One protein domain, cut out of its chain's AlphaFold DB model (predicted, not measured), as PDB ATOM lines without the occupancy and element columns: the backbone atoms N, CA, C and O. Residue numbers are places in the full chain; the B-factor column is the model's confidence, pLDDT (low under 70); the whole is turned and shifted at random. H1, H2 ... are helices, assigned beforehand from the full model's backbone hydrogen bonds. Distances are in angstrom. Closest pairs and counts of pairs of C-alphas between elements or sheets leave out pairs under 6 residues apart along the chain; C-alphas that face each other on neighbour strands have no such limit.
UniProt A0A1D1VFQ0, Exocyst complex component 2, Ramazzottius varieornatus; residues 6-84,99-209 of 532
ATOM      1  N   GLU A   6     215.539 258.781 176.009       82.50
ATOM      2  CA  GLU A   6     214.489 259.770 176.265       82.50
ATOM      3  C   GLU A   6     213.398 259.748 175.186       82.50
ATOM      4  O   GLU A   6     212.209 259.859 175.494       82.50
ATOM      5  N   ASN A   7     213.779 259.537 173.921       83.75
ATOM      6  CA  ASN A   7     212.820 259.418 172.824       83.75
ATOM      7  C   ASN A   7     212.003 258.131 172.956       83.75
ATOM      8  O   ASN A   7     210.793 258.160 172.754       83.75
ATOM      9  N   GLN A   8     212.637 257.020 173.340       83.94
ATOM     10  CA  GLN A   8     211.942 255.748 173.548       83.94
ATOM     11  C   GLN A   8     211.003 255.793 174.756       83.94
ATOM     12  O   GLN A   8     209.874 255.315 174.656       83.94
ATOM     13  N   ILE A   9     211.421 256.424 175.859       82.81
ATOM     14  CA  ILE A   9     210.568 256.680 177.030       82.81
ATOM     15  C   ILE A   9     209.334 257.482 176.608       82.81
ATOM     16  O   ILE A   9     208.210 257.112 176.949       82.81
ATOM     17  N   GLN A  10     209.522 258.546 175.818       82.19
ATOM     18  CA  GLN A  10     208.414 259.369 175.339       82.19
ATOM     19  C   GLN A  10     207.497 258.606 174.372       82.19
ATOM     20  O   GLN A  10     206.278 258.748 174.455       82.19
ATOM     21  N   THR A  11     208.044 257.771 173.486       82.62
ATOM     22  CA  THR A  11     207.249 256.903 172.608       82.62
ATOM     23  C   THR A  11     206.426 255.898 173.414       82.62
ATOM     24  O   THR A  11     205.226 255.789 173.177       82.62
ATOM     25  N   CYS A  12     207.019 255.227 174.406       80.81
ATOM     26  CA  CYS A  12     206.309 254.286 175.279       80.81
ATOM     27  C   CYS A  12     205.195 254.978 176.071       80.81
ATOM     28  O   CYS A  12     204.096 254.434 176.204       80.81
ATOM     29  N   ARG A  13     205.456 256.204 176.546       79.12
ATOM     30  CA  ARG A  13     204.447 257.042 177.194       79.12
ATOM     31  C   ARG A  13     203.293 257.307 176.234       79.12
ATOM     32  O   ARG A  13     202.177 256.930 176.562       79.12
ATOM     33  N   ASN A  14     203.568 257.858 175.049       81.19
ATOM     34  CA  ASN A  14     202.560 258.190 174.034       81.19
ATOM     35  C   ASN A  14     201.704 256.977 173.628       81.19
ATOM     36  O   ASN A  14     200.492 257.105 173.508       81.19
ATOM     37  N   LEU A  15     202.312 255.800 173.449       77.06
ATOM     38  CA  LEU A  15     201.596 254.556 173.128       77.06
ATOM     39  C   LEU A  15     200.691 254.109 174.282       77.06
ATOM     40  O   LEU A  15     199.522 253.799 174.073       77.06
ATOM     41  N   SER A  16     201.182 254.214 175.519       70.69
ATOM     42  CA  SER A  16     200.354 254.007 176.714       70.69
ATOM     43  C   SER A  16     199.212 255.029 176.811       70.69
ATOM     44  O   SER A  16     198.196 254.774 177.462       70.69
ATOM     45  N   GLU A  17     199.340 256.201 176.173       71.94
ATOM     46  CA  GLU A  17     198.272 257.196 176.125       71.94
ATOM     47  C   GLU A  17     197.139 256.850 175.165       71.94
ATOM     48  O   GLU A  17     196.007 257.270 175.423       71.94
ATOM     49  N   LEU A  18     197.426 256.086 174.113       74.44
ATOM     50  CA  LEU A  18     196.471 255.722 173.068       74.44
ATOM     51  C   LEU A  18     195.500 254.610 173.496       74.44
ATOM     52  O   LEU A  18     194.497 254.398 172.821       74.44
ATOM     53  N   GLY A  19     195.721 253.995 174.665       59.78
ATOM     54  CA  GLY A  19     194.807 253.017 175.261       59.78
ATOM     55  C   GLY A  19     194.968 251.595 174.724       59.78
ATOM     56  O   GLY A  19     194.071 250.781 174.927       59.78
ATOM     57  N   ASP A  20     196.086 251.304 174.057       60.19
ATOM     58  CA  ASP A  20     196.388 249.967 173.554       60.19
ATOM     59  C   ASP A  20     196.662 248.983 174.714       60.19
ATOM     60  O   ASP A  20     197.283 249.327 175.725       60.19
ATOM     61  N   GLU A  21     196.188 247.739 174.577       58.06
ATOM     62  CA  GLU A  21     196.432 246.665 175.546       58.06
ATOM     63  C   GLU A  21     197.869 246.138 175.392       58.06
ATOM     64  O   GLU A  21     198.186 245.464 174.415       58.06
ATOM     65  N   GLY A  22     198.755 246.434 176.348       67.31
ATOM     66  CA  GLY A  22     200.137 245.947 176.319       67.31
ATOM     67  C   GLY A  22     201.054 246.629 177.330       67.31
ATOM     68  O   GLY A  22     200.744 247.696 177.860       67.31
ATOM     69  N   ASP A  23     202.202 246.009 177.615       78.06
ATOM     70  CA  ASP A  23     203.253 246.604 178.443       78.06
ATOM     71  C   ASP A  23     204.405 247.110 177.570       78.06
ATOM     72  O   ASP A  23     205.499 246.544 177.546       78.06
ATOM     73  N   PHE A  24     204.136 248.195 176.840       79.00
ATOM     74  CA  PHE A  24     205.051 248.774 175.848       79.00
ATOM     75  C   PHE A  24     206.429 249.129 176.420       79.00
ATOM     76  O   PHE A  24     207.438 249.035 175.722       79.00
ATOM     77  N   GLY A  25     206.497 249.505 177.701       80.81
ATOM     78  CA  GLY A  25     207.768 249.767 178.376       80.81
ATOM     79  C   GLY A  25     208.607 248.499 178.551       80.81
ATOM     80  O   GLY A  25     209.814 248.516 178.310       80.81
ATOM     81  N   TRP A  26     207.976 247.379 178.915       84.25
ATOM     82  CA  TRP A  26     208.662 246.093 179.057       84.25
ATOM     83  C   TRP A  26     209.036 245.462 177.706       84.25
ATOM     84  O   TRP A  26     210.110 244.867 177.576       84.25
ATOM     85  N   GLU A  27     208.193 245.627 176.685       82.81
ATOM     86  CA  GLU A  27     208.515 245.240 175.304       82.81
ATOM     87  C   GLU A  27     209.733 246.011 174.789       82.81
ATOM     88  O   GLU A  27     210.692 245.398 174.326       82.81
ATOM     89  N   CYS A  28     209.781 247.330 175.007       82.88
ATOM     90  CA  CYS A  28     210.934 248.154 174.648       82.88
ATOM     91  C   CYS A  28     212.235 247.679 175.326       82.88
ATOM     92  O   CYS A  28     213.282 247.587 174.682       82.88
ATOM     93  N   ILE A  29     212.179 247.318 176.614       84.50
ATOM     94  CA  ILE A  29     213.321 246.747 177.353       84.50
ATOM     95  C   ILE A  29     213.763 245.403 176.743       84.50
ATOM     96  O   ILE A  29     214.963 245.146 176.593       84.50
ATOM     97  N   THR A  30     212.808 244.559 176.353       83.38
ATOM     98  CA  THR A  30     213.065 243.250 175.725       83.38
ATOM     99  C   THR A  30     213.687 243.397 174.331       83.38
ATOM    100  O   THR A  30     214.640 242.682 173.998       83.38
ATOM    101  N   ASP A  31     213.229 244.370 173.547       82.06
ATOM    102  CA  ASP A  31     213.776 244.700 172.228       82.06
ATOM    103  C   ASP A  31     215.208 245.234 172.320       82.06
ATOM    104  O   ASP A  31     216.074 244.879 171.518       82.06
ATOM    105  N   VAL A  32     215.497 246.057 173.332       84.06
ATOM    106  CA  VAL A  32     216.850 246.573 173.578       84.06
ATOM    107  C   VAL A  32     217.805 245.446 173.955       84.06
ATOM    108  O   VAL A  32     218.920 245.397 173.436       84.06
ATOM    109  N   HIS A  33     217.383 244.510 174.804       84.94
ATOM    110  CA  HIS A  33     218.185 243.326 175.112       84.94
ATOM    111  C   HIS A  33     218.429 242.448 173.880       84.94
ATOM    112  O   HIS A  33     219.564 242.055 173.615       84.94
ATOM    113  N   THR A  34     217.399 242.220 173.069       80.62
ATOM    114  CA  THR A  34     217.519 241.527 171.778       80.62
ATOM    115  C   THR A  34     218.546 242.205 170.867       80.62
ATOM    116  O   THR A  34     219.437 241.555 170.314       80.62
ATOM    117  N   TYR A  35     218.475 243.533 170.759       83.56
ATOM    118  CA  TYR A  35     219.427 244.328 169.994       83.56
ATOM    119  C   TYR A  35     220.860 244.194 170.533       83.56
ATOM    120  O   TYR A  35     221.791 244.072 169.739       83.56
ATOM    121  N   ILE A  36     221.054 244.181 171.858       84.38
ATOM    122  CA  ILE A  36     222.368 243.979 172.494       84.38
ATOM    123  C   ILE A  36     222.988 242.658 172.042       84.38
ATOM    124  O   ILE A  36     224.118 242.641 171.546       84.38
ATOM    125  N   MET A  37     222.233 241.566 172.178       80.81
ATOM    126  CA  MET A  37     222.695 240.222 171.837       80.81
ATOM    127  C   MET A  37     223.038 240.114 170.347       80.81
ATOM    128  O   MET A  37     224.134 239.675 169.991       80.81
ATOM    129  N   GLY A  38     222.150 240.604 169.475       76.25
ATOM    130  CA  GLY A  38     222.378 240.628 168.030       76.25
ATOM    131  C   GLY A  38     223.588 241.475 167.634       76.25
ATOM    132  O   GLY A  38     224.403 241.049 166.815       76.25
ATOM    133  N   LYS A  39     223.769 242.646 168.258       82.50
ATOM    134  CA  LYS A  39     224.874 243.551 167.924       82.50
ATOM    135  C   LYS A  39     226.236 242.975 168.299       82.50
ATOM    136  O   LYS A  39     227.185 243.129 167.532       82.50
ATOM    137  N   MET A  40     226.351 242.307 169.447       84.00
ATOM    138  CA  MET A  40     227.609 241.665 169.849       84.00
ATOM    139  C   MET A  40     228.011 240.539 168.889       84.00
ATOM    140  O   MET A  40     229.180 240.449 168.513       84.00
ATOM    141  N   LEU A  41     227.046 239.730 168.441       77.62
ATOM    142  CA  LEU A  41     227.276 238.669 167.455       77.62
ATOM    143  C   LEU A  41     227.636 239.224 166.074       77.62
ATOM    144  O   LEU A  41     228.547 238.713 165.425       77.62
ATOM    145  N   GLU A  42     226.969 240.297 165.638       77.69
ATOM    146  CA  GLU A  42     227.296 240.994 164.392       77.69
ATOM    147  C   GLU A  42     228.757 241.463 164.410       77.69
ATOM    148  O   GLU A  42     229.510 241.154 163.483       77.69
ATOM    149  N   ILE A  43     229.176 242.132 165.494       81.88
ATOM    150  CA  ILE A  43     230.560 242.583 165.663       81.88
ATOM    151  C   ILE A  43     231.504 241.382 165.640       81.88
ATOM    152  O   ILE A  43     232.432 241.384 164.842       81.88
ATOM    153  N   TYR A  44     231.261 240.341 166.437       78.81
ATOM    154  CA  TYR A  44     232.123 239.160 166.458       78.81
ATOM    155  C   TYR A  44     232.275 238.537 165.065       78.81
ATOM    156  O   TYR A  44     233.394 238.405 164.584       78.81
ATOM    157  N   SER A  45     231.168 238.262 164.366       74.00
ATOM    158  CA  SER A  45     231.188 237.643 163.032       74.00
ATOM    159  C   SER A  45     231.937 238.469 161.980       74.00
ATOM    160  O   SER A  45     232.515 237.905 161.056       74.00
ATOM    161  N   SER A  46     231.968 239.799 162.120       76.19
ATOM    162  CA  SER A  46     232.657 240.688 161.175       76.19
ATOM    163  C   SER A  46     234.187 240.576 161.207       76.19
ATOM    164  O   SER A  46     234.840 241.031 160.271       76.19
ATOM    165  N   TYR A  47     234.744 239.954 162.250       72.88
ATOM    166  CA  TYR A  47     236.181 239.764 162.455       72.88
ATOM    167  C   TYR A  47     236.696 238.382 162.002       72.88
ATOM    168  O   TYR A  47     237.896 238.122 162.097       72.88
ATOM    169  N   PHE A  48     235.837 237.499 161.478       66.94
ATOM    170  CA  PHE A  48     236.223 236.156 161.024       66.94
ATOM    171  C   PHE A  48     235.952 235.963 159.533       66.94
ATOM    172  O   PHE A  48     234.938 236.412 159.002       66.94
ATOM    173  N   THR A  49     236.865 235.264 158.855       66.00
ATOM    174  CA  THR A  49     236.674 234.826 157.465       66.00
ATOM    175  C   THR A  49     235.747 233.618 157.371       66.00
ATOM    176  O   THR A  49     234.938 233.545 156.454       66.00
ATOM    177  N   ASP A  50     235.855 232.692 158.328       67.19
ATOM    178  CA  ASP A  50     234.990 231.519 158.461       67.19
ATOM    179  C   ASP A  50     233.987 231.754 159.595       67.19
ATOM    180  O   ASP A  50     234.248 231.502 160.775       67.19
ATOM    181  N   VAL A  51     232.835 232.309 159.221       64.31
ATOM    182  CA  VAL A  51     231.756 232.636 160.158       64.31
ATOM    183  C   VAL A  51     231.120 231.363 160.726       64.31
ATOM    184  O   VAL A  51     230.702 231.369 161.882       64.31
ATOM    185  N   ALA A  52     231.082 230.267 159.962       61.16
ATOM    186  CA  ALA A  52     230.463 229.014 160.390       61.16
ATOM    187  C   ALA A  52     231.255 228.372 161.538       61.16
ATOM    188  O   ALA A  52     230.669 228.029 162.568       61.16
ATOM    189  N   SER A  53     232.584 228.306 161.418       64.50
ATOM    190  CA  SER A  53     233.450 227.818 162.499       64.50
ATOM    191  C   SER A  53     233.381 228.712 163.742       64.50
ATOM    192  O   SER A  53     233.296 228.207 164.860       64.50
ATOM    193  N   ALA A  54     233.364 230.038 163.572       63.53
ATOM    194  CA  ALA A  54     233.303 230.975 164.698       63.53
ATOM    195  C   ALA A  54     231.969 230.880 165.468       63.53
ATOM    196  O   ALA A  54     231.934 230.924 166.701       63.53
ATOM    197  N   VAL A  55     230.854 230.707 164.751       64.94
ATOM    198  CA  VAL A  55     229.525 230.495 165.350       64.94
ATOM    199  C   VAL A  55     229.432 229.119 166.018       64.94
ATOM    200  O   VAL A  55     228.817 228.995 167.079       64.94
ATOM    201  N   TYR A  56     230.078 228.095 165.455       66.12
ATOM    202  CA  TYR A  56     230.170 226.769 166.068       66.12
ATOM    203  C   TYR A  56     230.921 226.795 167.409       66.12
ATOM    204  O   TYR A  56     230.446 226.227 168.398       66.12
ATOM    205  N   ASP A  57     232.044 227.511 167.485       66.00
ATOM    206  CA  ASP A  57     232.816 227.654 168.724       66.00
ATOM    207  C   ASP A  57     232.022 228.379 169.819       66.00
ATOM    208  O   ASP A  57     232.022 227.953 170.979       66.00
ATOM    209  N   LEU A  58     231.271 229.426 169.452       69.31
ATOM    210  CA  LEU A  58     230.329 230.087 170.361       69.31
ATOM    211  C   LEU A  58     229.252 229.119 170.863       69.31
ATOM    212  O   LEU A  58     229.012 229.039 172.070       69.31
ATOM    213  N   LYS A  59     228.636 228.353 169.953       65.06
ATOM    214  CA  LYS A  59     227.599 227.356 170.267       65.06
ATOM    215  C   LYS A  59     228.095 226.308 171.259       65.06
ATOM    216  O   LYS A  59     227.361 225.945 172.172       65.06
ATOM    217  N   ARG A  60     229.338 225.846 171.120       66.81
ATOM    218  CA  ARG A  60     229.933 224.862 172.034       66.81
ATOM    219  C   ARG A  60     230.174 225.421 173.441       66.81
ATOM    220  O   ARG A  60     230.166 224.656 174.403       66.81
ATOM    221  N   CYS A  61     230.429 226.723 173.565       63.53
ATOM    222  CA  CYS A  61     230.789 227.355 174.836       63.53
ATOM    223  C   CYS A  61     229.600 227.918 175.638       63.53
ATOM    224  O   CYS A  61     229.758 228.161 176.833       63.53
ATOM    225  N   LEU A  62     228.425 228.110 175.028       65.38
ATOM    226  CA  LEU A  62     227.230 228.651 175.691       65.38
ATOM    227  C   LEU A  62     226.351 227.546 176.316       65.38
ATOM    228  O   LEU A  62     226.162 226.483 175.731       65.38
ATOM    229  N   GLN A  63     225.770 227.800 177.498       58.06
ATOM    230  CA  GLN A  63     224.777 226.906 178.120       58.06
ATOM    231  C   GLN A  63     223.415 226.957 177.387       58.06
ATOM    232  O   GLN A  63     223.088 227.949 176.730       58.06
ATOM    233  N   SER A  64     222.578 225.913 177.526       53.31
ATOM    234  CA  SER A  64     221.379 225.706 176.683       53.31
ATOM    235  C   SER A  64     220.322 226.826 176.726       53.31
ATOM    236  O   SER A  64     219.630 227.031 175.731       53.31
ATOM    237  N   LYS A  65     220.195 227.574 177.833       51.47
ATOM    238  CA  LYS A  65     219.186 228.644 177.978       51.47
ATOM    239  C   LYS A  65     219.499 229.886 177.136       51.47
ATOM    240  O   LYS A  65     218.629 230.373 176.421       51.47
ATOM    241  N   ILE A  66     220.748 230.347 177.162       53.38
ATOM    242  CA  ILE A  66     221.232 231.473 176.342       53.38
ATOM    243  C   ILE A  66     221.222 231.073 174.861       53.38
ATOM    244  O   ILE A  66     220.884 231.863 173.981       53.38
ATOM    245  N   PHE A  67     221.537 229.804 174.591       52.19
ATOM    246  CA  PHE A  67     221.545 229.226 173.255       52.19
ATOM    247  C   PHE A  67     220.161 229.241 172.576       52.19
ATOM    248  O   PHE A  67     220.088 229.556 171.391       52.19
ATOM    249  N   GLN A  68     219.063 228.989 173.305       53.47
ATOM    250  CA  GLN A  68     217.708 229.084 172.736       53.47
ATOM    251  C   GLN A  68     217.319 230.518 172.344       53.47
ATOM    252  O   GLN A  68     216.716 230.715 171.291       53.47
ATOM    253  N   HIS A  69     217.720 231.519 173.134       50.06
ATOM    254  CA  HIS A  69     217.535 232.929 172.778       50.06
ATOM    255  C   HIS A  69     218.406 233.336 171.575       50.06
ATOM    256  O   HIS A  69     217.946 234.040 170.681       50.06
ATOM    257  N   ILE A  70     219.652 232.858 171.505       50.94
ATOM    258  CA  ILE A  70     220.590 233.177 170.419       50.94
ATOM    259  C   ILE A  70     220.208 232.514 169.087       50.94
ATOM    260  O   ILE A  70     220.345 233.170 168.056       50.94
ATOM    261  N   ILE A  71     219.701 231.271 169.075       48.56
ATOM    262  CA  ILE A  71     219.221 230.600 167.847       48.56
ATOM    263  C   ILE A  71     218.180 231.462 167.133       48.56
ATOM    264  O   ILE A  71     218.323 231.714 165.938       48.56
ATOM    265  N   PHE A  72     217.187 231.967 167.872       47.62
ATOM    266  CA  PHE A  72     216.139 232.820 167.315       47.62
ATOM    267  C   PHE A  72     216.732 234.073 166.647       47.62
ATOM    268  O   PHE A  72     216.333 234.452 165.551       47.62
ATOM    269  N   HIS A  73     217.752 234.689 167.246       47.75
ATOM    270  CA  HIS A  73     218.377 235.898 166.699       47.75
ATOM    271  C   HIS A  73     219.359 235.632 165.550       47.75
ATOM    272  O   HIS A  73     219.445 236.448 164.634       47.75
ATOM    273  N   ILE A  74     220.065 234.496 165.549       43.53
ATOM    274  CA  ILE A  74     220.905 234.069 164.419       43.53
ATOM    275  C   ILE A  74     220.033 233.765 163.190       43.53
ATOM    276  O   ILE A  74     220.400 234.155 162.084       43.53
ATOM    277  N   GLN A  75     218.864 233.148 163.392       45.16
ATOM    278  CA  GLN A  75     217.877 232.867 162.340       45.16
ATOM    279  C   GLN A  75     217.204 234.139 161.793       45.16
ATOM    280  O   GLN A  75     216.896 234.214 160.608       45.16
ATOM    281  N   VAL A  76     216.998 235.166 162.627       40.50
ATOM    282  CA  VAL A  76     216.378 236.441 162.211       40.50
ATOM    283  C   VAL A  76     217.379 237.395 161.534       40.50
ATOM    284  O   VAL A  76     216.991 238.181 160.673       40.50
ATOM    285  N   ALA A  77     218.668 237.337 161.886       37.19
ATOM    286  CA  ALA A  77     219.696 238.245 161.362       37.19
ATOM    287  C   ALA A  77     220.401 237.754 160.077       37.19
ATOM    288  O   ALA A  77     221.209 238.493 159.506       37.19
ATOM    289  N   SER A  78     220.130 236.529 159.611       39.59
ATOM    290  CA  SER A  78     220.710 235.972 158.382       39.59
ATOM    291  C   SER A  78     219.853 234.823 157.830       39.59
ATOM    292  O   SER A  78     219.362 234.033 158.631       39.59
ATOM    293  N   PRO A  79     219.696 234.658 156.500       34.25
ATOM    294  CA  PRO A  79     218.903 233.583 155.896       34.25
ATOM    295  C   PRO A  79     219.673 232.250 155.915       34.25
ATOM    296  O   PRO A  79     219.934 231.656 154.873       34.25
ATOM    297  N   PHE A  80     220.123 231.814 157.092       41.16
ATOM    298  CA  PHE A  80     220.770 230.520 157.276       41.16
ATOM    299  C   PHE A  80     219.779 229.564 157.926       41.16
ATOM    300  O   PHE A  80     219.488 229.680 159.118       41.16
ATOM    301  N   ASP A  81     219.289 228.609 157.136       36.44
ATOM    302  CA  ASP A  81     218.595 227.434 157.652       36.44
ATOM    303  C   ASP A  81     219.582 226.634 158.510       36.44
ATOM    304  O   ASP A  81     220.448 225.915 158.017       36.44
ATOM    305  N   LEU A  82     219.470 226.801 159.826       42.91
ATOM    306  CA  LEU A  82     220.143 225.966 160.824       42.91
ATOM    307  C   LEU A  82     219.316 224.714 161.165       42.91
ATOM    308  O   LEU A  82     219.552 224.083 162.196       42.91
ATOM    309  N   GLU A  83     218.339 224.358 160.327       36.12
ATOM    310  CA  GLU A  83     217.607 223.100 160.440       36.12
ATOM    311  C   GLU A  83     218.410 221.975 159.786       36.12
ATOM    312  O   GLU A  83     218.478 221.840 158.567       36.12
ATOM    313  N   GLY A  84     219.027 221.147 160.620       37.09
ATOM    314  CA  GLY A  84     219.631 219.898 160.187       37.09
ATOM    315  C   GLY A  84     220.314 219.206 161.351       37.09
ATOM    316  O   GLY A  84     221.354 219.643 161.810       37.09
ATOM    317  N   HIS A  99     226.064 246.244 153.133       38.78
ATOM    318  CA  HIS A  99     226.734 247.252 153.976       38.78
ATOM    319  C   HIS A  99     227.227 246.797 155.369       38.78
ATOM    320  O   HIS A  99     226.910 247.414 156.383       38.78
ATOM    321  N   ARG A 100     228.058 245.750 155.438       44.03
ATOM    322  CA  ARG A 100     228.874 245.493 156.630       44.03
ATOM    323  C   ARG A 100     230.092 246.403 156.545       44.03
ATOM    324  O   ARG A 100     230.801 246.376 155.538       44.03
ATOM    325  N   VAL A 101     230.358 247.183 157.591       42.28
ATOM    326  CA  VAL A 101     231.695 247.757 157.781       42.28
ATOM    327  C   VAL A 101     232.618 246.559 157.990       42.28
ATOM    328  O   VAL A 101     232.608 245.942 159.051       42.28
ATOM    329  N   LYS A 102     233.315 246.137 156.930       44.66
ATOM    330  CA  LYS A 102     234.239 245.005 156.999       44.66
ATOM    331  C   LYS A 102     235.400 245.411 157.901       44.66
ATOM    332  O   LYS A 102     236.185 246.281 157.531       44.66
ATOM    333  N   HIS A 103     235.479 244.803 159.077       52.25
ATOM    334  CA  HIS A 103     236.687 244.838 159.884       52.25
ATOM    335  C   HIS A 103     237.728 243.905 159.249       52.25
ATOM    336  O   HIS A 103     237.370 242.934 158.578       52.25
ATOM    337  N   GLU A 104     239.018 244.220 159.394       51.00
ATOM    338  CA  GLU A 104     240.064 243.292 158.958       51.00
ATOM    339  C   GLU A 104     239.934 241.981 159.748       51.00
ATOM    340  O   GLU A 104     239.767 242.025 160.973       51.00
ATOM    341  N   PRO A 105     239.999 240.816 159.078       58.09
ATOM    342  CA  PRO A 105     239.882 239.537 159.759       58.09
ATOM    343  C   PRO A 105     240.986 239.381 160.807       58.09
ATOM    344  O   PRO A 105     242.091 239.909 160.636       58.09
ATOM    345  N   ILE A 106     240.706 238.633 161.881       56.75
ATOM    346  CA  ILE A 106     241.678 238.351 162.944       56.75
ATOM    347  C   ILE A 106     242.862 237.590 162.356       56.75
ATOM    348  O   ILE A 106     242.871 236.374 162.182       56.75
ATOM    349  N   THR A 107     243.884 238.366 162.039       57.47
ATOM    350  CA  THR A 107     245.155 237.932 161.462       57.47
ATOM    351  C   THR A 107     246.325 238.414 162.316       57.47
ATOM    352  O   THR A 107     247.451 237.964 162.129       57.47
ATOM    353  N   SER A 108     246.058 239.299 163.283       64.25
ATOM    354  CA  SER A 108     247.047 239.936 164.148       64.25
ATOM    355  C   SER A 108     246.505 240.169 165.564       64.25
ATOM    356  O   SER A 108     245.292 240.215 165.786       64.25
ATOM    357  N   SER A 109     247.406 240.392 166.526       66.00
ATOM    358  CA  SER A 109     247.048 240.798 167.894       66.00
ATOM    359  C   SER A 109     246.298 242.133 167.924       66.00
ATOM    360  O   SER A 109     245.457 242.353 168.795       66.00
ATOM    361  N   THR A 110     246.585 243.015 166.965       70.81
ATOM    362  CA  THR A 110     245.928 244.315 166.812       70.81
ATOM    363  C   THR A 110     244.456 244.135 166.464       70.81
ATOM    364  O   THR A 110     243.602 244.774 167.076       70.81
ATOM    365  N   SER A 111     244.133 243.194 165.574       74.56
ATOM    366  CA  SER A 111     242.748 242.843 165.239       74.56
ATOM    367  C   SER A 111     241.987 242.291 166.457       74.56
ATOM    368  O   SER A 111     240.831 242.656 166.665       74.56
ATOM    369  N   ILE A 112     242.638 241.488 167.314       78.25
ATOM    370  CA  ILE A 112     242.044 240.977 168.570       78.25
ATOM    371  C   ILE A 112     241.782 242.121 169.560       78.25
ATOM    372  O   ILE A 112     240.685 242.226 170.108       78.25
ATOM    373  N   CYS A 113     242.757 243.008 169.780       80.19
ATOM    374  CA  CYS A 113     242.592 244.150 170.688       80.19
ATOM    375  C   CYS A 113     241.490 245.099 170.198       80.19
ATOM    376  O   CYS A 113     240.691 245.594 170.995       80.19
ATOM    377  N   GLN A 114     241.397 245.306 168.881       84.50
ATOM    378  CA  GLN A 114     240.318 246.072 168.266       84.50
ATOM    379  C   GLN A 114     238.953 245.409 168.466       84.50
ATOM    380  O   GLN A 114     238.021 246.110 168.853       84.50
ATOM    381  N   LEU A 115     238.831 244.089 168.277       86.19
ATOM    382  CA  LEU A 115     237.593 243.361 168.567       86.19
ATOM    383  C   LEU A 115     237.172 243.568 170.027       86.19
ATOM    384  O   LEU A 115     236.042 243.983 170.284       86.19
ATOM    385  N   ILE A 116     238.087 243.339 170.979       87.94
ATOM    386  CA  ILE A 116     237.810 243.533 172.410       87.94
ATOM    387  C   ILE A 116     237.319 244.960 172.651       87.94
ATOM    388  O   ILE A 116     236.302 245.145 173.315       87.94
ATOM    389  N   ARG A 117     237.984 245.970 172.081       89.00
ATOM    390  CA  ARG A 117     237.595 247.378 172.225       89.00
ATOM    391  C   ARG A 117     236.191 247.647 171.681       89.00
ATOM    392  O   ARG A 117     235.362 248.190 172.407       89.00
ATOM    393  N   VAL A 118     235.906 247.240 170.442       89.69
ATOM    394  CA  VAL A 118     234.632 247.522 169.757       89.69
ATOM    395  C   VAL A 118     233.464 246.810 170.442       89.69
ATOM    396  O   VAL A 118     232.442 247.444 170.710       89.69
ATOM    397  N   VAL A 119     233.613 245.528 170.792       89.94
ATOM    398  CA  VAL A 119     232.561 244.776 171.500       89.94
ATOM    399  C   VAL A 119     232.346 245.345 172.907       89.94
ATOM    400  O   VAL A 119     231.204 245.526 173.324       89.94
ATOM    401  N   SER A 120     233.418 245.695 173.628       91.44
ATOM    402  CA  SER A 120     233.313 246.292 174.971       91.44
ATOM    403  C   SER A 120     232.603 247.643 174.952       91.44
ATOM    404  O   SER A 120     231.788 247.926 175.825       91.44
ATOM    405  N   GLU A 121     232.898 248.492 173.967       90.50
ATOM    406  CA  GLU A 121     232.245 249.795 173.822       90.50
ATOM    407  C   GLU A 121     230.772 249.663 173.446       90.50
ATOM    408  O   GLU A 121     229.945 250.403 173.981       90.50
ATOM    409  N   ALA A 122     230.440 248.720 172.559       88.25
ATOM    410  CA  ALA A 122     229.060 248.422 172.207       88.25
ATOM    411  C   ALA A 122     228.272 247.952 173.436       88.25
ATOM    412  O   ALA A 122     227.234 248.532 173.750       88.25
ATOM    413  N   LEU A 123     228.805 246.978 174.180       91.06
ATOM    414  CA  LEU A 123     228.149 246.460 175.376       91.06
ATOM    415  C   LEU A 123     228.008 247.533 176.462       91.06
ATOM    416  O   LEU A 123     226.919 247.707 176.997       91.06
ATOM    417  N   ALA A 124     229.069 248.284 176.774       88.94
ATOM    418  CA  ALA A 124     229.021 249.302 177.825       88.94
ATOM    419  C   ALA A 124     227.963 250.379 177.539       88.94
ATOM    420  O   ALA A 124     227.191 250.730 178.428       88.94
ATOM    421  N   LYS A 125     227.892 250.869 176.293       89.06
ATOM    422  CA  LYS A 125     226.875 251.851 175.883       89.06
ATOM    423  C   LYS A 125     225.468 251.272 175.944       89.06
ATOM    424  O   LYS A 125     224.544 251.955 176.371       89.06
ATOM    425  N   SER A 126     225.287 250.030 175.506       89.12
ATOM    426  CA  SER A 126     223.960 249.428 175.486       89.12
ATOM    427  C   SER A 126     223.469 248.980 176.864       89.12
ATOM    428  O   SER A 126     222.269 249.025 177.099       89.12
ATOM    429  N   LEU A 127     224.363 248.619 177.789       88.50
ATOM    430  CA  LEU A 127     224.007 248.379 179.191       88.50
ATOM    431  C   LEU A 127     223.615 249.672 179.908       88.50
ATOM    432  O   LEU A 127     222.631 249.667 180.638       88.50
ATOM    433  N   ASP A 128     224.326 250.781 179.670       87.88
ATOM    434  CA  ASP A 128     223.925 252.098 180.194       87.88
ATOM    435  C   ASP A 128     222.520 252.479 179.699       87.88
ATOM    436  O   ASP A 128     221.650 252.852 180.482       87.88
ATOM    437  N   HIS A 129     222.264 252.274 178.403       88.44
ATOM    438  CA  HIS A 129     220.951 252.480 177.791       88.44
ATOM    439  C   HIS A 129     219.859 251.594 178.407       88.44
ATOM    440  O   HIS A 129     218.805 252.090 178.801       88.44
ATOM    441  N   LEU A 130     220.117 250.287 178.534       87.44
ATOM    442  CA  LEU A 130     219.195 249.327 179.147       87.44
ATOM    443  C   LEU A 130     218.883 249.704 180.601       87.44
ATOM    444  O   LEU A 130     217.718 249.688 180.993       87.44
ATOM    445  N   ASN A 131     219.898 250.082 181.383       87.19
ATOM    446  CA  ASN A 131     219.734 250.489 182.776       87.19
ATOM    447  C   ASN A 131     218.844 251.729 182.900       87.19
ATOM    448  O   ASN A 131     217.912 251.707 183.699       87.19
ATOM    449  N   ARG A 132     219.050 252.759 182.067       87.19
ATOM    450  CA  ARG A 132     218.197 253.964 182.062       87.19
ATOM    451  C   ARG A 132     216.737 253.646 181.746       87.19
ATOM    452  O   ARG A 132     215.841 254.159 182.411       87.19
ATOM    453  N   LEU A 133     216.484 252.782 180.762       85.81
ATOM    454  CA  LEU A 133     215.120 252.360 180.428       85.81
ATOM    455  C   LEU A 133     214.478 251.559 181.562       85.81
ATOM    456  O   LEU A 133     213.318 251.787 181.891       85.81
ATOM    457  N   CYS A 134     215.232 250.654 182.190       85.19
ATOM    458  CA  CYS A 134     214.750 249.895 183.339       85.19
ATOM    459  C   CYS A 134     214.436 250.815 184.525       85.19
ATOM    460  O   CYS A 134     213.394 250.660 185.155       85.19
ATOM    461  N   GLU A 135     215.292 251.797 184.814       85.81
ATOM    462  CA  GLU A 135     215.050 252.791 185.862       85.81
ATOM    463  C   GLU A 135     213.767 253.583 185.599       85.81
ATOM    464  O   GLU A 135     212.889 253.605 186.461       85.81
ATOM    465  N   ALA A 136     213.605 254.152 184.402       83.38
ATOM    466  CA  ALA A 136     212.399 254.887 184.015       83.38
ATOM    467  C   ALA A 136     211.135 254.004 184.053       83.38
ATOM    468  O   ALA A 136     210.054 254.456 184.444       83.38
ATOM    469  N   TYR A 137     211.263 252.720 183.708       84.62
ATOM    470  CA  TYR A 137     210.183 251.745 183.803       84.62
ATOM    471  C   TYR A 137     209.761 251.476 185.256       84.62
ATOM    472  O   TYR A 137     208.583 251.613 185.590       84.62
ATOM    473  N   PHE A 138     210.710 251.147 186.141       82.19
ATOM    474  CA  PHE A 138     210.428 250.849 187.553       82.19
ATOM    475  C   PHE A 138     210.040 252.094 188.364       82.19
ATOM    476  O   PHE A 138     209.322 251.977 189.356       82.19
ATOM    477  N   GLN A 139     210.457 253.288 187.936       82.38
ATOM    478  CA  GLN A 139     210.007 254.566 188.499       82.38
ATOM    479  C   GLN A 139     208.614 254.984 187.989       82.38
ATOM    480  O   GLN A 139     208.019 255.923 188.520       82.38
ATOM    481  N   GLY A 140     208.060 254.265 187.005       74.25
ATOM    482  CA  GLY A 140     206.728 254.507 186.453       74.25
ATOM    483  C   GLY A 140     206.662 255.665 185.455       74.25
ATOM    484  O   GLY A 140     205.568 256.082 185.086       74.25
ATOM    485  N   GLU A 141     207.800 256.174 184.982       78.62
ATOM    486  CA  GLU A 141     207.872 257.306 184.047       78.62
ATOM    487  C   GLU A 141     207.340 256.963 182.648       78.62
ATOM    488  O   GLU A 141     206.948 257.856 181.889       78.62
ATOM    489  N   MET A 142     207.306 255.667 182.327       75.00
ATOM    490  CA  MET A 142     206.765 255.115 181.085       75.00
ATOM    491  C   MET A 142     205.250 254.839 181.143       75.00
ATOM    492  O   MET A 142     204.691 254.388 180.148       75.00
ATOM    493  N   LYS A 143     204.573 255.099 182.278       70.44
ATOM    494  CA  LYS A 143     203.129 254.858 182.470       70.44
ATOM    495  C   LYS A 143     202.354 256.166 182.690       70.44
ATOM    496  O   LYS A 143     202.896 257.161 183.159       70.44
ATOM    497  N   LYS A 144     201.058 256.156 182.348       57.88
ATOM    498  CA  LYS A 144     200.184 257.347 182.291       57.88
ATOM    499  C   LYS A 144     199.742 257.892 183.662       57.88
ATOM    500  O   LYS A 144     199.418 259.069 183.778       57.88
ATOM    501  N   THR A 145     199.737 257.065 184.708       51.91
ATOM    502  CA  THR A 145     199.354 257.452 186.077       51.91
ATOM    503  C   THR A 145     200.518 257.204 187.024       51.91
ATOM    504  O   THR A 145     200.907 256.064 187.271       51.91
ATOM    505  N   GLY A 146     201.101 258.290 187.531       50.94
ATOM    506  CA  GLY A 146     202.157 258.228 188.531       50.94
ATOM    507  C   GLY A 146     201.693 257.497 189.791       50.94
ATOM    508  O   GLY A 146     200.584 257.725 190.263       50.94
ATOM    509  N   LYS A 147     202.592 256.668 190.332       50.59
ATOM    510  CA  LYS A 147     202.486 255.969 191.621       50.59
ATOM    511  C   LYS A 147     201.162 255.234 191.847       50.59
ATOM    512  O   LYS A 147     200.357 255.683 192.648       50.59
ATOM    513  N   ASP A 148     201.032 254.032 191.291       40.62
ATOM    514  CA  ASP A 148     200.182 253.017 191.914       40.62
ATOM    515  C   ASP A 148     200.872 251.645 191.948       40.62
ATOM    516  O   ASP A 148     201.140 251.027 190.922       40.62
ATOM    517  N   ILE A 149     201.150 251.236 193.192       44.22
ATOM    518  CA  ILE A 149     201.176 249.877 193.756       44.22
ATOM    519  C   ILE A 149     202.162 248.868 193.131       44.22
ATOM    520  O   ILE A 149     201.931 248.289 192.078       44.22
ATOM    521  N   VAL A 150     203.213 248.565 193.907       46.25
ATOM    522  CA  VAL A 150     204.100 247.399 193.750       46.25
ATOM    523  C   VAL A 150     203.259 246.116 193.737       46.25
ATOM    524  O   VAL A 150     202.683 245.743 194.761       46.25
ATOM    525  N   LEU A 151     203.201 245.434 192.592       51.91
ATOM    526  CA  LEU A 151     202.547 244.131 192.425       51.91
ATOM    527  C   LEU A 151     203.601 243.017 192.314       51.91
ATOM    528  O   LEU A 151     204.748 243.251 191.939       51.91
ATOM    529  N   SER A 152     203.220 241.770 192.609       49.09
ATOM    530  CA  SER A 152     204.088 240.582 192.478       49.09
ATOM    531  C   SER A 152     204.689 240.404 191.071       49.09
ATOM    532  O   SER A 152     205.756 239.805 190.937       49.09
ATOM    533  N   SER A 153     204.059 240.982 190.038       55.16
ATOM    534  CA  SER A 153     204.563 241.049 188.657       55.16
ATOM    535  C   SER A 153     205.875 241.826 188.510       55.16
ATOM    536  O   SER A 153     206.654 241.552 187.593       55.16
ATOM    537  N   ASP A 154     206.146 242.778 189.404       63.72
ATOM    538  CA  ASP A 154     207.341 243.621 189.336       63.72
ATOM    539  C   ASP A 154     208.570 242.895 189.896       63.72
ATOM    540  O   ASP A 154     209.684 243.121 189.427       63.72
ATOM    541  N   GLN A 155     208.382 241.938 190.815       69.88
ATOM    542  CA  GLN A 155     209.469 241.084 191.310       69.88
ATOM    543  C   GLN A 155     209.980 240.122 190.232       69.88
ATOM    544  O   GLN A 155     211.193 239.961 190.090       69.88
ATOM    545  N   SER A 156     209.088 239.524 189.431       78.50
ATOM    546  CA  SER A 156     209.495 238.672 188.304       78.50
ATOM    547  C   SER A 156     210.191 239.466 187.197       78.50
ATOM    548  O   SER A 156     211.164 238.986 186.624       78.50
ATOM    549  N   LYS A 157     209.750 240.702 186.926       82.12
ATOM    550  CA  LYS A 157     210.397 241.590 185.945       82.12
ATOM    551  C   LYS A 157     211.753 242.093 186.426       82.12
ATOM    552  O   LYS A 157     212.702 242.119 185.654       82.12
ATOM    553  N   PHE A 158     211.883 242.412 187.710       80.94
ATOM    554  CA  PHE A 158     213.166 242.771 188.310       80.94
ATOM    555  C   PHE A 158     214.159 241.596 188.308       80.94
ATOM    556  O   PHE A 158     215.348 241.782 188.053       80.94
ATOM    557  N   ALA A 159     213.681 240.368 188.539       82.31
ATOM    558  CA  ALA A 159     214.494 239.165 188.365       82.31
ATOM    559  C   ALA A 159     214.923 238.984 186.898       82.31
ATOM    560  O   ALA A 159     216.111 238.817 186.631       82.31
ATOM    561  N   ARG A 160     213.991 239.124 185.944       85.56
ATOM    562  CA  ARG A 160     214.289 239.002 184.509       85.56
ATOM    563  C   ARG A 160     215.261 240.074 184.011       85.56
ATOM    564  O   ARG A 160     216.155 239.760 183.239       85.56
ATOM    565  N   GLN A 161     215.155 241.311 184.495       85.62
ATOM    566  CA  GLN A 161     216.122 242.374 184.203       85.62
ATOM    567  C   GLN A 161     217.545 241.954 184.603       85.62
ATOM    568  O   GLN A 161     218.492 242.142 183.838       85.62
ATOM    569  N   LYS A 162     217.713 241.382 185.802       83.31
ATOM    570  CA  LYS A 162     219.024 240.903 186.258       83.31
ATOM    571  C   LYS A 162     219.554 239.783 185.370       83.31
ATOM    572  O   LYS A 162     220.732 239.826 185.029       83.31
ATOM    573  N   GLU A 163     218.698 238.845 184.970       83.88
ATOM    574  CA  GLU A 163     219.055 237.786 184.017       83.88
ATOM    575  C   GLU A 163     219.502 238.367 182.671       83.88
ATOM    576  O   GLU A 163     220.551 237.978 182.182       83.88
ATOM    577  N   MET A 164     218.795 239.356 182.118       84.56
ATOM    578  CA  MET A 164     219.150 240.004 180.843       84.56
ATOM    579  C   MET A 164     220.546 240.652 180.880       84.56
ATOM    580  O   MET A 164     221.311 240.577 179.919       84.56
ATOM    581  N   VAL A 165     220.919 241.266 182.008       86.38
ATOM    582  CA  VAL A 165     222.273 241.819 182.197       86.38
ATOM    583  C   VAL A 165     223.321 240.704 182.293       86.38
ATOM    584  O   VAL A 165     224.420 240.849 181.754       86.38
ATOM    585  N   VAL A 166     223.005 239.593 182.963       85.12
ATOM    586  CA  VAL A 166     223.899 238.426 183.058       85.12
ATOM    587  C   VAL A 166     224.076 237.765 181.689       85.12
ATOM    588  O   VAL A 166     225.218 237.601 181.275       85.12
ATOM    589  N   GLU A 167     222.997 237.509 180.945       84.19
ATOM    590  CA  GLU A 167     223.005 236.915 179.597       84.19
ATOM    591  C   GLU A 167     223.890 237.723 178.627       84.19
ATOM    592  O   GLU A 167     224.741 237.163 177.927       84.19
ATOM    593  N   ALA A 168     223.755 239.055 178.631       86.00
ATOM    594  CA  ALA A 168     224.580 239.941 177.810       86.00
ATOM    595  C   ALA A 168     226.071 239.885 178.190       86.00
ATOM    596  O   ALA A 168     226.945 239.864 177.317       86.00
ATOM    597  N   VAL A 169     226.380 239.844 179.489       87.38
ATOM    598  CA  VAL A 169     227.763 239.755 179.984       87.38
ATOM    599  C   VAL A 169     228.367 238.374 179.728       87.38
ATOM    600  O   VAL A 169     229.541 238.289 179.376       87.38
ATOM    601  N   GLU A 170     227.592 237.299 179.851       84.69
ATOM    602  CA  GLU A 170     228.028 235.937 179.543       84.69
ATOM    603  C   GLU A 170     228.393 235.794 178.067       84.69
ATOM    604  O   GLU A 170     229.493 235.333 177.757       84.69
ATOM    605  N   LEU A 171     227.538 236.266 177.153       83.94
ATOM    606  CA  LEU A 171     227.849 236.263 175.722       83.94
ATOM    607  C   LEU A 171     229.137 237.048 175.427       83.94
ATOM    608  O   LEU A 171     230.001 236.572 174.691       83.94
ATOM    609  N   TYR A 172     229.302 238.221 176.033       89.00
ATOM    610  CA  TYR A 172     230.516 239.024 175.905       89.00
ATOM    611  C   TYR A 172     231.780 238.301 176.387       89.00
ATOM    612  O   TYR A 172     232.805 238.311 175.701       89.00
ATOM    613  N   VAL A 173     231.706 237.644 177.546       84.62
ATOM    614  CA  VAL A 173     232.814 236.858 178.099       84.62
ATOM    615  C   VAL A 173     233.181 235.719 177.155       84.62
ATOM    616  O   VAL A 173     234.364 235.545 176.858       84.62
ATOM    617  N   VAL A 174     232.193 234.987 176.633       82.62
ATOM    618  CA  VAL A 174     232.432 233.884 175.693       82.62
ATOM    619  C   VAL A 174     233.045 234.398 174.389       82.62
ATOM    620  O   VAL A 174     234.026 233.823 173.925       82.62
ATOM    621  N   ILE A 175     232.544 235.504 173.831       83.50
ATOM    622  CA  ILE A 175     233.104 236.135 172.623       83.50
ATOM    623  C   ILE A 175     234.599 236.416 172.794       83.50
ATOM    624  O   ILE A 175     235.406 236.042 171.939       83.50
ATOM    625  N   ILE A 176     234.986 237.039 173.912       83.81
ATOM    626  CA  ILE A 176     236.392 237.362 174.168       83.81
ATOM    627  C   ILE A 176     237.207 236.088 174.395       83.81
ATOM    628  O   ILE A 176     238.295 235.962 173.841       83.81
ATOM    629  N   GLN A 177     236.698 235.119 175.154       78.69
ATOM    630  CA  GLN A 177     237.397 233.851 175.375       78.69
ATOM    631  C   GLN A 177     237.632 233.077 174.072       78.69
ATOM    632  O   GLN A 177     238.725 232.550 173.872       78.69
ATOM    633  N   CYS A 178     236.654 233.030 173.166       76.00
ATOM    634  CA  CYS A 178     236.812 232.405 171.853       76.00
ATOM    635  C   CYS A 178     237.841 233.153 170.993       76.00
ATOM    636  O   CYS A 178     238.695 232.515 170.383       76.00
ATOM    637  N   ALA A 179     237.833 234.489 171.012       75.75
ATOM    638  CA  ALA A 179     238.833 235.297 170.312       75.75
ATOM    639  C   ALA A 179     240.258 235.138 170.881       75.75
ATOM    640  O   ALA A 179     241.233 235.248 170.143       75.75
ATOM    641  N   LEU A 180     240.400 234.870 172.184       72.69
ATOM    642  CA  LEU A 180     241.698 234.621 172.823       72.69
ATOM    643  C   LEU A 180     242.224 233.201 172.576       72.69
ATOM    644  O   LEU A 180     243.435 233.012 172.499       72.69
ATOM    645  N   LYS A 181     241.343 232.201 172.432       67.88
ATOM    646  CA  LYS A 181     241.738 230.831 172.050       67.88
ATOM    647  C   LYS A 181     242.351 230.783 170.647       67.88
ATOM    648  O   LYS A 181     243.162 229.907 170.359       67.88
ATOM    649  N   SER A 182     241.970 231.710 169.769       55.91
ATOM    650  CA  SER A 182     242.307 231.679 168.350       55.91
ATOM    651  C   SER A 182     243.652 232.335 167.996       55.91
ATOM    652  O   SER A 182     243.667 233.161 167.089       55.91
ATOM    653  N   ARG A 183     244.772 231.893 168.599       56.38
ATOM    654  CA  ARG A 183     246.175 231.997 168.093       56.38
ATOM    655  C   ARG A 183     247.166 232.841 168.907       56.38
ATOM    656  O   ARG A 183     246.861 233.889 169.467       56.38
ATOM    657  N   GLU A 184     248.410 232.373 168.822       47.31
ATOM    658  CA  GLU A 184     249.667 233.038 169.161       47.31
ATOM    659  C   GLU A 184     249.922 234.199 168.183       47.31
ATOM    660  O   GLU A 184     250.326 233.996 167.040       47.31
ATOM    661  N   ALA A 185     249.658 235.437 168.596       48.72
ATOM    662  CA  ALA A 185     249.992 236.617 167.799       48.72
ATOM    663  C   ALA A 185     251.001 237.485 168.555       48.72
ATOM    664  O   ALA A 185     250.837 237.720 169.746       48.72
ATOM    665  N   MET A 186     252.043 237.976 167.871       52.53
ATOM    666  CA  MET A 186     253.037 238.908 168.429       52.53
ATOM    667  C   MET A 186     252.357 240.138 169.039       52.53
ATOM    668  O   MET A 186     251.885 241.006 168.315       52.53
ATOM    669  N   ILE A 187     252.363 240.250 170.366       56.97
ATOM    670  CA  ILE A 187     251.608 241.295 171.070       56.97
ATOM    671  C   ILE A 187     252.441 242.570 171.234       56.97
ATOM    672  O   ILE A 187     253.621 242.517 171.598       56.97
ATOM    673  N   LYS A 188     251.809 243.727 170.999       62.22
ATOM    674  CA  LYS A 188     252.270 245.039 171.476       62.22
ATOM    675  C   LYS A 188     251.581 245.351 172.806       62.22
ATOM    676  O   LYS A 188     250.357 245.294 172.891       62.22
ATOM    677  N   SER A 189     252.352 245.689 173.838       63.09
ATOM    678  CA  SER A 189     251.838 245.890 175.202       63.09
ATOM    679  C   SER A 189     250.827 247.039 175.328       63.09
ATOM    680  O   SER A 189     249.927 246.967 176.161       63.09
ATOM    681  N   GLU A 190     250.955 248.088 174.510       68.75
ATOM    682  CA  GLU A 190     250.118 249.299 174.578       68.75
ATOM    683  C   GLU A 190     248.667 249.048 174.143       68.75
ATOM    684  O   GLU A 190     247.737 249.395 174.870       68.75
ATOM    685  N   GLU A 191     248.467 248.368 173.008       72.94
ATOM    686  CA  GLU A 191     247.135 248.042 172.466       72.94
ATOM    687  C   GLU A 191     246.328 247.168 173.442       72.94
ATOM    688  O   GLU A 191     245.101 247.255 173.530       72.94
ATOM    689  N   PHE A 192     247.028 246.359 174.239       74.75
ATOM    690  CA  PHE A 192     246.389 245.497 175.215       74.75
ATOM    691  C   PHE A 192     245.986 246.210 176.507       74.75
ATOM    692  O   PHE A 192     244.954 245.880 177.088       74.75
ATOM    693  N   LEU A 193     246.751 247.211 176.957       73.75
ATOM    694  CA  LEU A 193     246.341 248.048 178.092       73.75
ATOM    695  C   LEU A 193     245.021 248.771 177.788       73.75
ATOM    696  O   LEU A 193     244.145 248.849 178.651       73.75
ATOM    697  N   GLU A 194     244.837 249.223 176.547       78.81
ATOM    698  CA  GLU A 194     243.579 249.813 176.085       78.81
ATOM    699  C   GLU A 194     242.434 248.783 176.034       78.81
ATOM    700  O   GLU A 194     241.313 249.063 176.479       78.81
ATOM    701  N   ALA A 195     242.705 247.563 175.554       80.75
ATOM    702  CA  ALA A 195     241.734 246.466 175.554       80.75
ATOM    703  C   ALA A 195     241.284 246.106 176.984       80.75
ATOM    704  O   ALA A 195     240.085 246.064 177.263       80.75
ATOM    705  N   VAL A 196     242.228 245.954 177.918       79.81
ATOM    706  CA  VAL A 196     241.977 245.754 179.357       79.81
ATOM    707  C   VAL A 196     241.146 246.905 179.932       79.81
ATOM    708  O   VAL A 196     240.147 246.668 180.615       79.81
ATOM    709  N   GLY A 197     241.494 248.155 179.609       81.31
ATOM    710  CA  GLY A 197     240.724 249.337 180.002       81.31
ATOM    711  C   GLY A 197     239.285 249.328 179.468       81.31
ATOM    712  O   GLY A 197     238.368 249.813 180.130       81.31
ATOM    713  N   SER A 198     239.054 248.720 178.305       85.12
ATOM    714  CA  SER A 198     237.721 248.567 177.713       85.12
ATOM    715  C   SER A 198     236.863 247.544 178.463       85.12
ATOM    716  O   SER A 198     235.710 247.844 178.769       85.12
ATOM    717  N   VAL A 199     237.433 246.409 178.886       85.00
ATOM    718  CA  VAL A 199     236.740 245.441 179.765       85.00
ATOM    719  C   VAL A 199     236.394 246.069 181.120       85.00
ATOM    720  O   VAL A 199     235.306 245.873 181.663       85.00
ATOM    721  N   VAL A 200     237.292 246.896 181.662       82.62
ATOM    722  CA  VAL A 200     237.033 247.650 182.897       82.62
ATOM    723  C   VAL A 200     235.852 248.614 182.740       82.62
ATOM    724  O   VAL A 200     235.063 248.756 183.676       82.62
ATOM    725  N   ARG A 201     235.699 249.271 181.581       84.75
ATOM    726  CA  ARG A 201     234.538 250.136 181.306       84.75
ATOM    727  C   ARG A 201     233.227 249.346 181.370       84.75
ATOM    728  O   ARG A 201     232.298 249.805 182.026       84.75
ATOM    729  N   VAL A 202     233.184 248.138 180.802       84.94
ATOM    730  CA  VAL A 202     232.019 247.235 180.911       84.94
ATOM    731  C   VAL A 202     231.734 246.886 182.372       84.94
ATOM    732  O   VAL A 202     230.597 246.974 182.822       84.94
ATOM    733  N   ARG A 203     232.771 246.577 183.159       83.75
ATOM    734  CA  ARG A 203     232.622 246.285 184.594       83.75
ATOM    735  C   ARG A 203     232.025 247.455 185.380       83.75
ATOM    736  O   ARG A 203     231.245 247.225 186.300       83.75
ATOM    737  N   LYS A 204     232.370 248.697 185.028       83.62
ATOM    738  CA  LYS A 204     231.769 249.895 185.636       83.62
ATOM    739  C   LYS A 204     230.288 250.056 185.266       83.62
ATOM    740  O   LYS A 204     229.539 250.552 186.091       83.62
ATOM    741  N   ALA A 205     229.864 249.605 184.084       81.25
ATOM    742  CA  ALA A 205     228.465 249.677 183.649       81.25
ATOM    743  C   ALA A 205     227.533 248.672 184.364       81.25
ATOM    744  O   ALA A 205     226.320 248.842 184.341       81.25
ATOM    745  N   VAL A 206     228.084 247.642 185.020       82.62
ATOM    746  CA  VAL A 206     227.321 246.618 185.769       82.62
ATOM    747  C   VAL A 206     227.490 246.730 187.288       82.62
ATOM    748  O   VAL A 206     227.333 245.751 188.023       82.62
ATOM    749  N   THR A 207     227.845 247.916 187.793       71.00
ATOM    750  CA  THR A 207     228.001 248.169 189.233       71.00
ATOM    751  C   THR A 207     226.699 247.867 189.977       71.00
ATOM    752  O   THR A 207     225.717 248.578 189.813       71.00
ATOM    753  N   GLY A 208     226.693 246.805 190.791       69.12
ATOM    754  CA  GLY A 208     225.502 246.320 191.508       69.12
ATOM    755  C   GLY A 208     225.073 244.893 191.140       69.12
ATOM    756  O   GLY A 208     224.324 244.276 191.894       69.12
ATOM    757  N   HIS A 209     225.599 244.325 190.047       79.50
ATOM    758  CA  HIS A 209     225.345 242.939 189.636       79.50
ATOM    759  C   HIS A 209     226.496 242.019 190.071       79.50
ATOM    760  O   HIS A 209     227.562 242.000 189.452       79.50
TER     761      HIS A 209
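Overview. This is residues 6 to 84 and 99 to 209 of the 532 residues of the protein "Exocyst complex component 2" of Ramazzottius varieornatus (UniProt A0A1D1VFQ0). Three long helices, H2, H5 and H6, lie side by side in a triangle and make the core; H7 packs along H5, and the pair H3 and H4 crosses the other side of the core. H1 folds back on the beginning of H2 near one end. The printed part has 190 residues with seven named helices, H1 to H7 in order, and no named strand; it is all helix. It is compact, with a radius of gyration of the C-alphas of 18.8 A, and spans 59 by 42 by 31 A.

Along the chain. H1, residues 6 to 17, begins at C-alpha 6 (214.489, 259.770, 176.265). H2, residues 24 to 46, measures 32.3 A. H3 is residues 51 to 61 and H4 residues 64 to 77. H5, residues 109 to 138, measures 42.8 A; H6, residues 152 to 181, 43.9 A. H7, residues 189 to 205, measures 25.1 A and ends at (228.465, 249.677, 183.649).

Arrangement. H1, H2, H5 and H6 form an up and down bundle, each running against the one before. H2, the hub, touches H5 at a shallow tilt of 1 degrees, C-alphas of Met 40 and Val 119 closest at 6.1 A. H6 touches H2 with residues 164 to 175 alone, Ala 168 to Met 37 closest, C-alphas 6.3 A apart. H4 touches H2 about perpendicular, 80 degrees, closest C-alphas Gly 38 and His 73, 6.3 A. H7 touches H5, closest C-alphas Ala 124 and Val 202, 4.8 A. Every O i to N i+4 pair is within hydrogen-bond range except in H4, 7 of 10, and H6, 25 of 26.

Size, cuts and confidence. C-alphas 19 and 186 are farthest apart, 60.3 A. Residues 85 to 98 are not printed; the gap is 28.9 A. The link from H5 to H6 is long. Confidence is low in 75 residues, among them 48 to 84.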